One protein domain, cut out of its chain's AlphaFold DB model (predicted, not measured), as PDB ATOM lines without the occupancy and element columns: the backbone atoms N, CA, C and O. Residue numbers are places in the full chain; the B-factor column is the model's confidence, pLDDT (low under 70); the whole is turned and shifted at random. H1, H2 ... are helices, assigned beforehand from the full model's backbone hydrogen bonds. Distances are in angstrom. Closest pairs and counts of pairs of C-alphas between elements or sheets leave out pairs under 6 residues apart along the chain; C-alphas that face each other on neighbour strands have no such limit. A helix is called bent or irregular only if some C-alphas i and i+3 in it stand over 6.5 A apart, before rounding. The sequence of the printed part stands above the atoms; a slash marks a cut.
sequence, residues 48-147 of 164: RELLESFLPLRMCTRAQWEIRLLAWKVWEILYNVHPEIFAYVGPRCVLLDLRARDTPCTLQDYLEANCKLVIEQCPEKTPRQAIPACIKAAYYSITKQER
ATOM      1  N   ARG A  48     325.400 302.230 332.694       95.00
ATOM      2  CA  ARG A  48     325.666 303.345 331.775       95.00
ATOM      3  C   ARG A  48     326.460 302.908 330.542       95.00
ATOM      4  O   ARG A  48     326.065 303.228 329.431       95.00
ATOM      5  N   GLU A  49     327.533 302.147 330.716       96.50
ATOM      6  CA  GLU A  49     328.372 301.628 329.632       96.50
ATOM      7  C   GLU A  49     327.603 300.653 328.738       96.50
ATOM      8  O   GLU A  49     327.772 300.671 327.514       96.50
ATOM      9  N   LEU A  50     326.723 299.832 329.323       96.00
ATOM     10  CA  LEU A  50     325.832 298.959 328.559       96.00
ATOM     11  C   LEU A  50     324.890 299.773 327.664       96.00
ATOM     12  O   LEU A  50     324.777 299.467 326.477       96.00
ATOM     13  N   LEU A  51     324.269 300.817 328.217       94.81
ATOM     14  CA  LEU A  51     323.279 301.661 327.543       94.81
ATOM     15  C   LEU A  51     323.889 302.594 326.492       94.81
ATOM     16  O   LEU A  51     323.304 302.792 325.432       94.81
ATOM     17  N   GLU A  52     325.056 303.168 326.778       94.19
ATOM     18  CA  GLU A  52     325.635 304.271 326.003       94.19
ATOM     19  C   GLU A  52     326.647 303.822 324.947       94.19
ATOM     20  O   GLU A  52     326.804 304.450 323.891       94.19
ATOM     21  N   SER A  53     327.344 302.723 325.229       94.62
ATOM     22  CA  SER A  53     328.505 302.294 324.455       94.62
ATOM     23  C   SER A  53     328.312 300.889 323.898       94.62
ATOM     24  O   SER A  53     328.195 300.715 322.683       94.62
ATOM     25  N   PHE A  54     328.216 299.877 324.764       96.62
ATOM     26  CA  PHE A  54     328.267 298.480 324.338       96.62
ATOM     27  C   PHE A  54     327.093 298.091 323.439       96.62
ATOM     28  O   PHE A  54     327.303 297.709 322.287       96.62
ATOM     29  N   LEU A  55     325.857 298.209 323.925       96.56
ATOM     30  CA  LEU A  55     324.682 297.794 323.161       96.56
ATOM     31  C   LEU A  55     324.508 298.636 321.879       96.56
ATOM     32  O   LEU A  55     324.432 298.043 320.797       96.56
ATOM     33  N   PRO A  56     324.594 299.982 321.914       96.12
ATOM     34  CA  PRO A  56     324.441 300.798 320.711       96.12
ATOM     35  C   PRO A  56     325.438 300.483 319.594       96.12
ATOM     36  O   PRO A  56     325.058 300.473 318.417       96.12
ATOM     37  N   LEU A  57     326.708 300.238 319.939       95.69
ATOM     38  CA  LEU A  57     327.763 299.966 318.960       95.69
ATOM     39  C   LEU A  57     327.711 298.532 318.429       95.69
ATOM     40  O   LEU A  57     328.095 298.288 317.285       95.69
ATOM     41  N   ARG A  58     327.266 297.568 319.243       95.69
ATOM     42  CA  ARG A  58     327.321 296.144 318.884       95.69
ATOM     43  C   ARG A  58     326.012 295.602 318.315       95.69
ATOM     44  O   ARG A  58     326.060 294.642 317.555       95.69
ATOM     45  N   MET A  59     324.869 296.241 318.562       95.12
ATOM     46  CA  MET A  59     323.577 295.817 317.999       95.12
ATOM     47  C   MET A  59     323.374 296.222 316.528       95.12
ATOM     48  O   MET A  59     322.448 295.734 315.884       95.12
ATOM     49  N   CYS A  60     324.223 297.088 315.963       93.94
ATOM     50  CA  CYS A  60     324.089 297.574 314.585       93.94
ATOM     51  C   CYS A  60     324.399 296.487 313.531       93.94
ATOM     52  O   CYS A  60     325.260 295.626 313.723       93.94
ATOM     53  N   THR A  61     323.755 296.553 312.361       92.81
ATOM     54  CA  THR A  61     324.035 295.666 311.209       92.81
ATOM     55  C   THR A  61     325.467 295.782 310.686       92.81
ATOM     56  O   THR A  61     325.991 294.821 310.127       92.81
ATOM     57  N   ARG A  62     326.117 296.935 310.894       92.31
ATOM     58  CA  ARG A  62     327.521 297.177 310.529       92.31
ATOM     59  C   ARG A  62     328.518 296.469 311.445       92.31
ATOM     60  O   ARG A  62     329.653 296.250 311.036       92.31
ATOM     61  N   ALA A  63     328.113 296.099 312.660       93.19
ATOM     62  CA  ALA A  63     328.972 295.344 313.563       93.19
ATOM     63  C   ALA A  63     329.225 293.926 313.026       93.19
ATOM     64  O   ALA A  63     328.423 293.376 312.263       93.19
ATOM     65  N   GLN A  64     330.328 293.315 313.459       91.81
ATOM     66  CA  GLN A  64     330.610 291.915 313.156       91.81
ATOM     67  C   GLN A  64     329.462 291.029 313.675       91.81
ATOM     68  O   GLN A  64     328.922 291.268 314.758       91.81
ATOM     69  N   TRP A  65     329.037 290.035 312.896       90.50
ATOM     70  CA  TRP A  65     327.815 289.293 313.212       90.50
ATOM     71  C   TRP A  65     327.929 288.501 314.525       90.50
ATOM     72  O   TRP A  65     326.938 288.399 315.245       90.50
ATOM     73  N   GLU A  66     329.124 288.011 314.877       90.69
ATOM     74  CA  GLU A  66     329.389 287.285 316.123       90.69
ATOM     75  C   GLU A  66     329.145 288.172 317.350       90.69
ATOM     76  O   GLU A  66     328.420 287.781 318.268       90.69
ATOM     77  N   ILE A  67     329.714 289.386 317.365       92.19
ATOM     78  CA  ILE A  67     329.538 290.316 318.490       92.19
ATOM     79  C   ILE A  67     328.123 290.889 318.523       92.19
ATOM     80  O   ILE A  67     327.585 291.122 319.604       92.19
ATOM     81  N   ARG A  68     327.486 291.054 317.357       94.12
ATOM     82  CA  ARG A  68     326.076 291.441 317.281       94.12
ATOM     83  C   ARG A  68     325.186 290.395 317.939       94.12
ATOM     84  O   ARG A  68     324.362 290.757 318.773       94.12
ATOM     85  N   LEU A  69     325.376 289.114 317.621       92.12
ATOM     86  CA  LEU A  69     324.633 288.027 318.262       92.12
ATOM     87  C   LEU A  69     324.812 288.048 319.786       92.12
ATOM     88  O   LEU A  69     323.835 287.893 320.517       92.12
ATOM     89  N   LEU A  70     326.045 288.250 320.264       92.69
ATOM     90  CA  LEU A  70     326.317 288.360 321.695       92.69
ATOM     91  C   LEU A  70     325.562 289.540 322.321       92.69
ATOM     92  O   LEU A  70     324.908 289.362 323.342       92.69
ATOM     93  N   ALA A  71     325.627 290.722 321.706       95.38
ATOM     94  CA  ALA A  71     325.011 291.935 322.233       95.38
ATOM     95  C   ALA A  71     323.489 291.809 322.373       95.38
ATOM     96  O   ALA A  71     322.940 292.175 323.408       95.38
ATOM     97  N   TRP A  72     322.812 291.232 321.378       94.38
ATOM     98  CA  TRP A  72     321.369 291.011 321.459       94.38
ATOM     99  C   TRP A  72     320.979 289.981 322.526       94.38
ATOM    100  O   TRP A  72     320.013 290.203 323.246       94.38
ATOM    101  N   LYS A  73     321.757 288.906 322.703       93.25
ATOM    102  CA  LYS A  73     321.537 287.947 323.804       93.25
ATOM    103  C   LYS A  73     321.745 288.577 325.178       93.25
ATOM    104  O   LYS A  73     321.013 288.275 326.113       93.25
ATOM    105  N   VAL A  74     322.749 289.443 325.305       94.38
ATOM    106  CA  VAL A  74     322.977 290.218 326.531       94.38
ATOM    107  C   VAL A  74     321.782 291.131 326.795       94.38
ATOM    108  O   VAL A  74     321.282 291.150 327.914       94.38
ATOM    109  N   TRP A  75     321.274 291.822 325.770       95.25
ATOM    110  CA  TRP A  75     320.069 292.642 325.890       95.25
ATOM    111  C   TRP A  75     318.838 291.832 326.320       95.25
ATOM    112  O   TRP A  75     318.150 292.272 327.228       95.25
ATOM    113  N   GLU A  76     318.590 290.638 325.765       93.81
ATOM    114  CA  GLU A  76     317.464 289.775 326.182       93.81
ATOM    115  C   GLU A  76     317.524 289.428 327.675       93.81
ATOM    116  O   GLU A  76     316.520 289.507 328.381       93.81
ATOM    117  N   ILE A  77     318.712 289.077 328.179       94.81
ATOM    118  CA  ILE A  77     318.909 288.784 329.604       94.81
ATOM    119  C   ILE A  77     318.649 290.043 330.439       94.81
ATOM    120  O   ILE A  77     317.935 289.975 331.433       94.81
ATOM    121  N   LEU A  78     319.196 291.189 330.033       95.44
ATOM    122  CA  LEU A  78     319.039 292.455 330.751       95.44
ATOM    123  C   LEU A  78     317.588 292.954 330.750       95.44
ATOM    124  O   LEU A  78     317.112 293.424 331.779       95.44
ATOM    125  N   TYR A  79     316.875 292.802 329.634       95.38
ATOM    126  CA  TYR A  79     315.459 293.141 329.496       95.38
ATOM    127  C   TYR A  79     314.580 292.309 330.434       95.38
ATOM    128  O   TYR A  79     313.653 292.841 331.032       95.38
ATOM    129  N   ASN A  80     314.910 291.028 330.625       95.81
ATOM    130  CA  ASN A  80     314.196 290.171 331.572       95.81
ATOM    131  C   ASN A  80     314.442 290.555 333.039       95.81
ATOM    132  O   ASN A  80     313.604 290.257 333.885       95.81
ATOM    133  N   VAL A  81     315.586 291.173 333.354       95.81
ATOM    134  CA  VAL A  81     315.928 291.584 334.728       95.81
ATOM    135  C   VAL A  81     315.392 292.986 335.043       95.81
ATOM    136  O   VAL A  81     314.818 293.177 336.109       95.81
ATOM    137  N   HIS A  82     315.566 293.948 334.131       95.06
ATOM    138  CA  HIS A  82     315.185 295.358 334.302       95.06
ATOM    139  C   HIS A  82     314.513 295.919 333.033       95.06
ATOM    140  O   HIS A  82     315.133 296.688 332.281       95.06
ATOM    141  N   PRO A  83     313.254 295.545 332.748       95.31
ATOM    142  CA  PRO A  83     312.553 295.994 331.545       95.31
ATOM    143  C   PRO A  83     312.391 297.518 331.492       95.31
ATOM    144  O   PRO A  83     312.501 298.100 330.416       95.31
ATOM    145  N   GLU A  84     312.212 298.187 332.632       93.50
ATOM    146  CA  GLU A  84     312.032 299.639 332.733       93.50
ATOM    147  C   GLU A  84     313.226 300.441 332.193       93.50
ATOM    148  O   GLU A  84     313.050 301.533 331.655       93.50
ATOM    149  N   ILE A  85     314.435 299.877 332.275       91.75
ATOM    150  CA  ILE A  85     315.661 300.498 331.761       91.75
ATOM    151  C   ILE A  85     315.932 300.027 330.329       91.75
ATOM    152  O   ILE A  85     316.226 300.829 329.440       91.75
ATOM    153  N   PHE A  86     315.845 298.716 330.086       95.44
ATOM    154  CA  PHE A  86     316.324 298.110 328.841       95.44
ATOM    155  C   PHE A  86     315.292 298.085 327.704       95.44
ATOM    156  O   PHE A  86     315.666 297.779 326.568       95.44
ATOM    157  N   ALA A  87     314.033 298.466 327.952       94.88
ATOM    158  CA  ALA A  87     312.999 298.580 326.916       94.88
ATOM    159  C   ALA A  87     313.325 299.617 325.835       94.88
ATOM    160  O   ALA A  87     312.904 299.465 324.694       94.88
ATOM    161  N   TYR A  88     314.089 300.657 326.167       93.94
ATOM    162  CA  TYR A  88     314.415 301.755 325.251       93.94
ATOM    163  C   TYR A  88     315.768 301.566 324.550       93.94
ATOM    164  O   TYR A  88     316.215 302.408 323.777       93.94
ATOM    165  N   VAL A  89     316.467 300.465 324.815       94.50
ATOM    166  CA  VAL A  89     317.846 300.287 324.355       94.50
ATOM    167  C   VAL A  89     317.873 299.691 322.965       94.50
ATOM    168  O   VAL A  89     317.159 298.743 322.672       94.50
ATOM    169  N   GLY A  90     318.745 300.207 322.108       94.25
ATOM    170  CA  GLY A  90     318.901 299.685 320.761       94.25
ATOM    171  C   GLY A  90     320.210 300.109 320.107       94.25
ATOM    172  O   GLY A  90     321.082 300.684 320.762       94.25
ATOM    173  N   PRO A  91     320.356 299.849 318.796       95.38
ATOM    174  CA  PRO A  91     321.490 300.328 318.012       95.38
ATOM    175  C   PRO A  91     321.631 301.855 318.094       95.38
ATOM    176  O   PRO A  91     320.666 302.560 318.383       95.38
ATOM    177  N   ARG A  92     322.807 302.394 317.742       95.12
ATOM    178  CA  ARG A  92     323.076 303.850 317.771       95.12
ATOM    179  C   ARG A  92     321.975 304.720 317.152       95.12
ATOM    180  O   ARG A  92     321.721 305.794 317.681       95.12
ATOM    181  N   CYS A  93     321.321 304.281 316.071       94.44
ATOM    182  CA  CYS A  93     320.204 305.019 315.471       94.44
ATOM    183  C   CYS A  93     319.008 305.195 316.421       94.44
ATOM    184  O   CYS A  93     318.438 306.276 316.448       94.44
ATOM    185  N   VAL A  94     318.674 304.179 317.219       94.62
ATOM    186  CA  VAL A  94     317.603 304.232 318.227       94.62
ATOM    187  C   VAL A  94     318.008 305.141 319.385       94.62
ATOM    188  O   VAL A  94     317.236 306.009 319.773       94.62
ATOM    189  N   LEU A  95     319.244 305.008 319.883       94.69
ATOM    190  CA  LEU A  95     319.755 305.867 320.960       94.69
ATOM    191  C   LEU A  95     319.742 307.355 320.570       94.69
ATOM    192  O   LEU A  95     319.398 308.210 321.381       94.69
ATOM    193  N   LEU A  96     320.132 307.673 319.334       94.00
ATOM    194  CA  LEU A  96     320.107 309.043 318.817       94.00
ATOM    195  C   LEU A  96     318.683 309.564 318.636       94.00
ATOM    196  O   LEU A  96     318.421 310.706 318.995       94.00
ATOM    197  N   ASP A  97     317.772 308.736 318.122       94.25
ATOM    198  CA  ASP A  97     316.368 309.119 317.961       94.25
ATOM    199  C   ASP A  97     315.703 309.432 319.303       94.25
ATOM    200  O   ASP A  97     315.067 310.470 319.448       94.25
ATOM    201  N   LEU A  98     315.940 308.594 320.316       92.94
ATOM    202  CA  LEU A  98     315.422 308.790 321.673       92.94
ATOM    203  C   LEU A  98     315.906 310.078 322.336       92.94
ATOM    204  O   LEU A  98     315.196 310.634 323.164       92.94
ATOM    205  N   ARG A  99     317.095 310.561 321.975       92.50
ATOM    206  CA  ARG A  99     317.635 311.832 322.477       92.50
ATOM    207  C   ARG A  99     317.091 313.052 321.753       92.50
ATOM    208  O   ARG A  99     317.151 314.146 322.298       92.50
ATOM    209  N   ALA A 100     316.635 312.876 320.519       92.00
ATOM    210  CA  ALA A 100     316.151 313.957 319.670       92.00
ATOM    211  C   ALA A 100     314.640 314.205 319.811       92.00
ATOM    212  O   ALA A 100     314.108 315.080 319.133       92.00
ATOM    213  N   ARG A 101     313.940 313.423 320.639       90.69
ATOM    214  CA  ARG A 101     312.480 313.424 320.752       90.69
ATOM    215  C   ARG A 101     312.015 313.665 322.182       90.69
ATOM    216  O   ARG A 101     312.707 313.298 323.124       90.69
ATOM    217  N   ASP A 102     310.791 314.170 322.316       88.62
ATOM    218  CA  ASP A 102     310.187 314.455 323.623       88.62
ATOM    219  C   ASP A 102     309.533 313.215 324.254       88.62
ATOM    220  O   ASP A 102     309.677 312.955 325.445       88.62
ATOM    221  N   THR A 103     308.819 312.413 323.454       90.25
ATOM    222  CA  THR A 103     308.112 311.211 323.931       90.25
ATOM    223  C   THR A 103     308.908 309.948 323.592       90.25
ATOM    224  O   THR A 103     309.070 309.676 322.397       90.25
ATOM    225  N   PRO A 104     309.386 309.146 324.559       90.75
ATOM    226  CA  PRO A 104     310.198 307.966 324.269       90.75
ATOM    227  C   PRO A 104     309.371 306.819 323.656       90.75
ATOM    228  O   PRO A 104     308.227 306.597 324.041       90.75
ATOM    229  N   CYS A 105     309.971 306.068 322.725       91.75
ATOM    230  CA  CYS A 105     309.420 304.838 322.132       91.75
ATOM    231  C   CYS A 105     310.261 303.627 322.552       91.75
ATOM    232  O   CYS A 105     311.486 303.729 322.618       91.75
ATOM    233  N   THR A 106     309.641 302.475 322.779       94.31
ATOM    234  CA  THR A 106     310.375 301.243 323.105       94.31
ATOM    235  C   THR A 106     311.045 300.645 321.868       94.31
ATOM    236  O   THR A 106     310.680 300.946 320.729       94.31
ATOM    237  N   LEU A 107     312.030 299.765 322.066       92.62
ATOM    238  CA  LEU A 107     312.680 299.031 320.981       92.62
ATOM    239  C   LEU A 107     311.669 298.208 320.174       92.62
ATOM    240  O   LEU A 107     311.769 298.142 318.948       92.62
ATOM    241  N   GLN A 108     310.691 297.613 320.856       91.38
ATOM    242  CA  GLN A 108     309.595 296.865 320.253       91.38
ATOM    243  C   GLN A 108     308.793 297.746 319.289       91.38
ATOM    244  O   GLN A 108     308.554 297.330 318.159       91.38
ATOM    245  N   ASP A 109     308.508 299.000 319.648       92.94
ATOM    246  CA  ASP A 109     307.800 299.933 318.759       92.94
ATOM    247  C   ASP A 109     308.577 300.219 317.463       92.94
ATOM    248  O   ASP A 109     307.983 300.350 316.387       92.94
ATOM    249  N   TYR A 110     309.913 300.288 317.532       91.81
ATOM    250  CA  TYR A 110     310.757 300.415 316.335       91.81
ATOM    251  C   TYR A 110     310.783 299.125 315.505       91.81
ATOM    252  O   TYR A 110     310.821 299.185 314.273       91.81
ATOM    253  N   LEU A 111     310.759 297.958 316.158       90.44
ATOM    254  CA  LEU A 111     310.711 296.655 315.491       90.44
ATOM    255  C   LEU A 111     309.361 296.403 314.819       90.44
ATOM    256  O   LEU A 111     309.328 295.824 313.739       90.44
ATOM    257  N   GLU A 112     308.261 296.864 315.394       89.50
ATOM    258  CA  GLU A 112     306.923 296.754 314.807       89.50
ATOM    259  C   GLU A 112     306.656 297.851 313.768       89.50
ATOM    260  O   GLU A 112     305.793 297.695 312.910       89.50
ATOM    261  N   ALA A 113     307.495 298.892 313.744       83.81
ATOM    262  CA  ALA A 113     307.335 300.103 312.938       83.81
ATOM    263  C   ALA A 113     306.105 300.950 313.326       83.81
ATOM    264  O   ALA A 113     305.603 301.723 312.509       83.81
ATOM    265  N   ASN A 114     305.677 300.862 314.587       88.25
ATOM    266  CA  ASN A 114     304.638 301.720 315.167       88.25
ATOM    267  C   ASN A 114     305.155 303.151 315.389       88.25
ATOM    268  O   ASN A 114     304.391 304.114 315.375       88.25
ATOM    269  N   CYS A 115     306.470 303.296 315.571       86.50
ATOM    270  CA  CYS A 115     307.108 304.563 315.879       86.50
ATOM    271  C   CYS A 115     307.912 305.113 314.686       86.50
ATOM    272  O   CYS A 115     308.775 304.436 314.122       86.50
ATOM    273  N   LYS A 116     307.636 306.367 314.300       87.44
ATOM    274  CA  LYS A 116     308.382 307.088 313.255       87.44
ATOM    275  C   LYS A 116     309.658 307.693 313.841       87.44
ATOM    276  O   LYS A 116     309.627 308.237 314.942       87.44
ATOM    277  N   LEU A 117     310.755 307.621 313.086       89.50
ATOM    278  CA  LEU A 117     312.026 308.244 313.462       89.50
ATOM    279  C   LEU A 117     312.004 309.752 313.189       89.50
ATOM    280  O   LEU A 117     311.612 310.183 312.103       89.50
ATOM    281  N   VAL A 118     312.495 310.525 314.153       92.00
ATOM    282  CA  VAL A 118     312.731 311.972 314.074       92.00
ATOM    283  C   VAL A 118     314.054 312.266 313.368       92.00
ATOM    284  O   VAL A 118     314.163 313.269 312.669       92.00
ATOM    285  N   ILE A 119     315.056 311.389 313.452       91.69
ATOM    286  CA  ILE A 119     316.347 311.600 312.770       91.69
ATOM    287  C   ILE A 119     316.242 311.430 311.244       91.69
ATOM    288  O   ILE A 119     315.585 310.511 310.756       91.69
ATOM    289  N   GLU A 120     316.912 312.295 310.473       90.38
ATOM    290  CA  GLU A 120     316.966 312.209 308.996       90.38
ATOM    291  C   GLU A 120     317.853 311.055 308.506       90.38
ATOM    292  O   GLU A 120     317.570 310.393 307.504       90.38
ATOM    293  N   GLN A 121     318.939 310.793 309.231       93.38
ATOM    294  CA  GLN A 121     319.892 309.735 308.922       93.38
ATOM    295  C   GLN A 121     320.566 309.220 310.191       93.38
ATOM    296  O   GLN A 121     320.699 309.940 311.181       93.38
ATOM    297  N   CYS A 122     321.026 307.972 310.154       92.69
ATOM    298  CA  CYS A 122     321.835 307.416 311.237       92.69
ATOM    299  C   CYS A 122     323.328 307.801 311.103       92.69
ATOM    300  O   CYS A 122     323.747 308.257 310.037       92.69
ATOM    301  N   PRO A 123     324.169 307.547 312.130       91.81
ATOM    302  CA  PRO A 123     325.622 307.782 312.064       91.81
ATOM    303  C   PRO A 123     326.326 307.062 310.911       91.81
ATOM    304  O   PRO A 123     327.295 307.566 310.357       91.81
ATOM    305  N   GLU A 124     325.790 305.911 310.505       91.75
ATOM    306  CA  GLU A 124     326.277 305.110 309.377       91.75
ATOM    307  C   GLU A 124     325.721 305.594 308.022       91.75
ATOM    308  O   GLU A 124     325.747 304.852 307.039       91.75
ATOM    309  N   LYS A 125     325.153 306.810 307.978       92.44
ATOM    310  CA  LYS A 125     324.580 307.474 306.792       92.44
ATOM    311  C   LYS A 125     323.450 306.695 306.108       92.44
ATOM    312  O   LYS A 125     323.235 306.808 304.906       92.44
ATOM    313  N   THR A 126     322.720 305.875 306.864       92.44
ATOM    314  CA  THR A 126     321.509 305.211 306.353       92.44
ATOM    315  C   THR A 126     320.344 306.204 306.395       92.44
ATOM    316  O   THR A 126     320.126 306.790 307.461       92.44
ATOM    317  N   PRO A 127     319.595 306.392 305.293       93.81
ATOM    318  CA  PRO A 127     318.481 307.337 305.252       93.81
ATOM    319  C   PRO A 127     317.333 306.867 306.150       93.81
ATOM    320  O   PRO A 127     317.110 305.660 306.273       93.81
ATOM    321  N   ARG A 128     316.561 307.808 306.713       92.00
ATOM    322  CA  ARG A 128     315.430 307.562 307.631       92.00
ATOM    323  C   ARG A 128     314.551 306.376 307.224       92.00
ATOM    324  O   ARG A 128     314.260 305.511 308.045       92.00
ATOM    325  N   GLN A 129     314.174 306.309 305.950       90.50
ATOM    326  CA  GLN A 129     313.268 305.294 305.399       90.50
ATOM    327  C   GLN A 129     313.814 303.861 305.530       90.50
ATOM    328  O   GLN A 129     313.051 302.919 305.726       90.50
ATOM    329  N   ALA A 130     315.137 303.691 305.457       92.12
ATOM    330  CA  ALA A 130     315.793 302.387 305.518       92.12
ATOM    331  C   ALA A 130     316.179 301.965 306.949       92.12
ATOM    332  O   ALA A 130     316.526 300.802 307.173       92.12
ATOM    333  N   ILE A 131     316.110 302.871 307.932       92.88
ATOM    334  CA  ILE A 131     316.500 302.576 309.319       92.88
ATOM    335  C   ILE A 131     315.642 301.455 309.938       92.88
ATOM    336  O   ILE A 131     316.239 300.518 310.475       92.88
ATOM    337  N   PRO A 132     314.294 301.447 309.836       92.06
ATOM    338  CA  PRO A 132     313.483 300.369 310.411       92.06
ATOM    339  C   PRO A 132     313.820 298.989 309.831       92.06
ATOM    340  O   PRO A 132     313.942 298.009 310.566       92.06
ATOM    341  N   ALA A 133     314.039 298.908 308.515       91.44
ATOM    342  CA  ALA A 133     314.456 297.672 307.854       91.44
ATOM    343  C   ALA A 133     315.834 297.201 308.350       91.44
ATOM    344  O   ALA A 133     316.044 296.011 308.577       91.44
ATOM    345  N   CYS A 134     316.755 298.140 308.577       92.44
ATOM    346  CA  CYS A 134     318.081 297.872 309.123       92.44
ATOM    347  C   CYS A 134     318.015 297.327 310.563       92.44
ATOM    348  O   CYS A 134     318.665 296.328 310.868       92.44
ATOM    349  N   ILE A 135     317.184 297.918 311.431       92.38
ATOM    350  CA  ILE A 135     316.978 297.445 312.813       92.38
ATOM    351  C   ILE A 135     316.376 296.032 312.807       92.38
ATOM    352  O   ILE A 135     316.901 295.137 313.472       92.38
ATOM    353  N   LYS A 136     315.339 295.798 311.990       91.75
ATOM    354  CA  LYS A 136     314.748 294.465 311.795       91.75
ATOM    355  C   LYS A 136     315.798 293.454 311.332       91.75
ATOM    356  O   LYS A 136     315.901 292.372 311.900       91.75
ATOM    357  N   ALA A 137     316.620 293.802 310.344       90.75
ATOM    358  CA  ALA A 137     317.676 292.923 309.846       90.75
ATOM    359  C   ALA A 137     318.732 292.600 310.919       90.75
ATOM    360  O   ALA A 137     319.182 291.456 311.012       90.75
ATOM    361  N   ALA A 138     319.109 293.579 311.749       90.88
ATOM    362  CA  ALA A 138     320.009 293.351 312.877       90.88
ATOM    363  C   ALA A 138     319.424 292.336 313.866       90.88
ATOM    364  O   ALA A 138     320.114 291.378 314.215       90.88
ATOM    365  N   TYR A 139     318.157 292.510 314.250       89.06
ATOM    366  CA  TYR A 139     317.461 291.625 315.181       89.06
ATOM    367  C   TYR A 139     317.259 290.212 314.603       89.06
ATOM    368  O   TYR A 139     317.673 289.218 315.190       89.06
ATOM    369  N   TYR A 140     316.738 290.077 313.384       82.44
ATOM    370  CA  TYR A 140     316.475 288.759 312.787       82.44
ATOM    371  C   TYR A 140     317.733 287.999 312.338       82.44
ATOM    372  O   TYR A 140     317.678 286.790 312.093       82.44
ATOM    373  N   SER A 141     318.900 288.653 312.272       67.75
ATOM    374  CA  SER A 141     320.167 287.942 312.044       67.75
ATOM    375  C   SER A 141     320.478 286.904 313.140       67.75
ATOM    376  O   SER A 141     321.205 285.944 312.884       67.75
ATOM    377  N   ILE A 142     319.852 287.037 314.316       67.38
ATOM    378  CA  ILE A 142     319.967 286.129 315.464       67.38
ATOM    379  C   ILE A 142     319.258 284.790 315.195       67.38
ATOM    380  O   ILE A 142     319.841 283.717 315.368       67.38
ATOM    381  N   THR A 143     318.017 284.828 314.698       60.22
ATOM    382  CA  THR A 143     317.130 283.652 314.577       60.22
ATOM    383  C   THR A 143     317.614 282.640 313.537       60.22
ATOM    384  O   THR A 143     317.388 281.434 313.668       60.22
ATOM    385  N   LYS A 144     318.334 283.100 312.506       54.47
ATOM    386  CA  LYS A 144     318.865 282.227 311.446       54.47
ATOM    387  C   LYS A 144     319.975 281.294 311.952       54.47
ATOM    388  O   LYS A 144     320.110 280.184 311.443       54.47
ATOM    389  N   GLN A 145     320.734 281.707 312.969       52.06
ATOM    390  CA  GLN A 145     321.826 280.907 313.536       52.06
ATOM    391  C   GLN A 145     321.378 279.979 314.667       52.06
ATOM    392  O   GLN A 145     321.954 278.905 314.850       52.06
ATOM    393  N   GLU A 146     320.313 280.328 315.389       50.84
ATOM    394  CA  GLU A 146     319.723 279.431 316.390       50.84
ATOM    395  C   GLU A 146     319.113 278.171 315.764       50.84
ATOM    396  O   GLU A 146     319.265 277.083 316.321       50.84
ATOM    397  N   ARG A 147     318.555 278.272 314.546       40.00
ATOM    398  CA  ARG A 147     318.102 277.105 313.762       40.00
ATOM    399  C   ARG A 147     319.225 276.108 313.447       40.00
ATOM    400  O   ARG A 147     318.975 274.909 313.355       40.00
TER     401      ARG A 147
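What this domain is: This is residues 48 to 147 of the 164 residues of the protein "FAD-dependent thymidylate synthase" of Pyrodictium sp (UniProt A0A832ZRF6). A helical hairpin, H1 and H2, makes one side of the domain, and H6 runs along another side, nearly at a right angle to H2, which it comes near at Tyr 139, close to its last residue. H4 packs on H1, short H3 packs on H2, H5 packs on H6, and H7, at the last printed residues, is the helix farthest from the middle and touches no other helix. The printed part has 100 residues with seven named helices, H1 to H7 in order along the chain, and no named strand; the class is all helix, with 64 residues in helices. The whole is compact, with a radius of gyration of the C-alphas of 12.6 A, and spans 34 by 26 by 24 A.

Where its parts are: H1, residues 48 to 58, begins at C-alpha 48 (325.666, 303.345, 331.775) and is 14.9 A long; it is irregular, with C-alphas 52 and 55 7.1 A apart. H2, residues 65 to 81, is the longest helix, 24.7 A, and ends at C-alpha 81 (315.928, 291.584, 334.728). H3 is residues 83 to 86, H4 residues 92 to 99, 10.7 A long, and H5 residues 107 to 112. H6, residues 128 to 140, is 19.5 A long and irregular, with C-alphas 129 and 132 7.0 A apart. H7, residues 143 to 147, ends at C-alpha 147 (318.102, 277.105, 313.762).

How they stand to each other: H1 and H2 form a helical hairpin: they touch, closest at the C-alphas of Arg 58 and Arg 68, 5.1 A, and run opposite ways at a steep tilt of 36 degrees, only just past shallow. H1 touches H4, closest at the C-alphas of Pro 56 and Arg 92, 4.5 A, opposite ways at a steep tilt of 41 degrees. H2 touches H3 with residues 75 to 79 alone; the closest C-alphas are those of Tyr 79 and Phe 86, 5.1 A. H5 touches H6, of which residues 132 to 136 alone touch H5, about perpendicular at 78 degrees; the closest C-alphas are those of Leu 111 and Lys 136, 5.9 A. The helix packing is mostly crossed. H2 and H6 are close but not clearly touching, about perpendicular at 83 degrees, with the C-alphas of Trp 72 and Tyr 139 closest at 7.4 A. H6 and H7 meet only through their link. Every O i to N i+4 pair is within hydrogen-bond range in H2, H4, H5 and H7, against 4 of 7 in H1 and 7 of 9 in H6; H3 is too short for such a pair.

The domain as a whole: The C-alphas of Asp 102 and Arg 147, the two farthest apart, are 39.4 A from each other. The printed part has no cut. The link from H5 to H6, residues 113 to 127, is long. The mean pLDDT of the printed part is 90.2, and residues 141 to 147 are under 70.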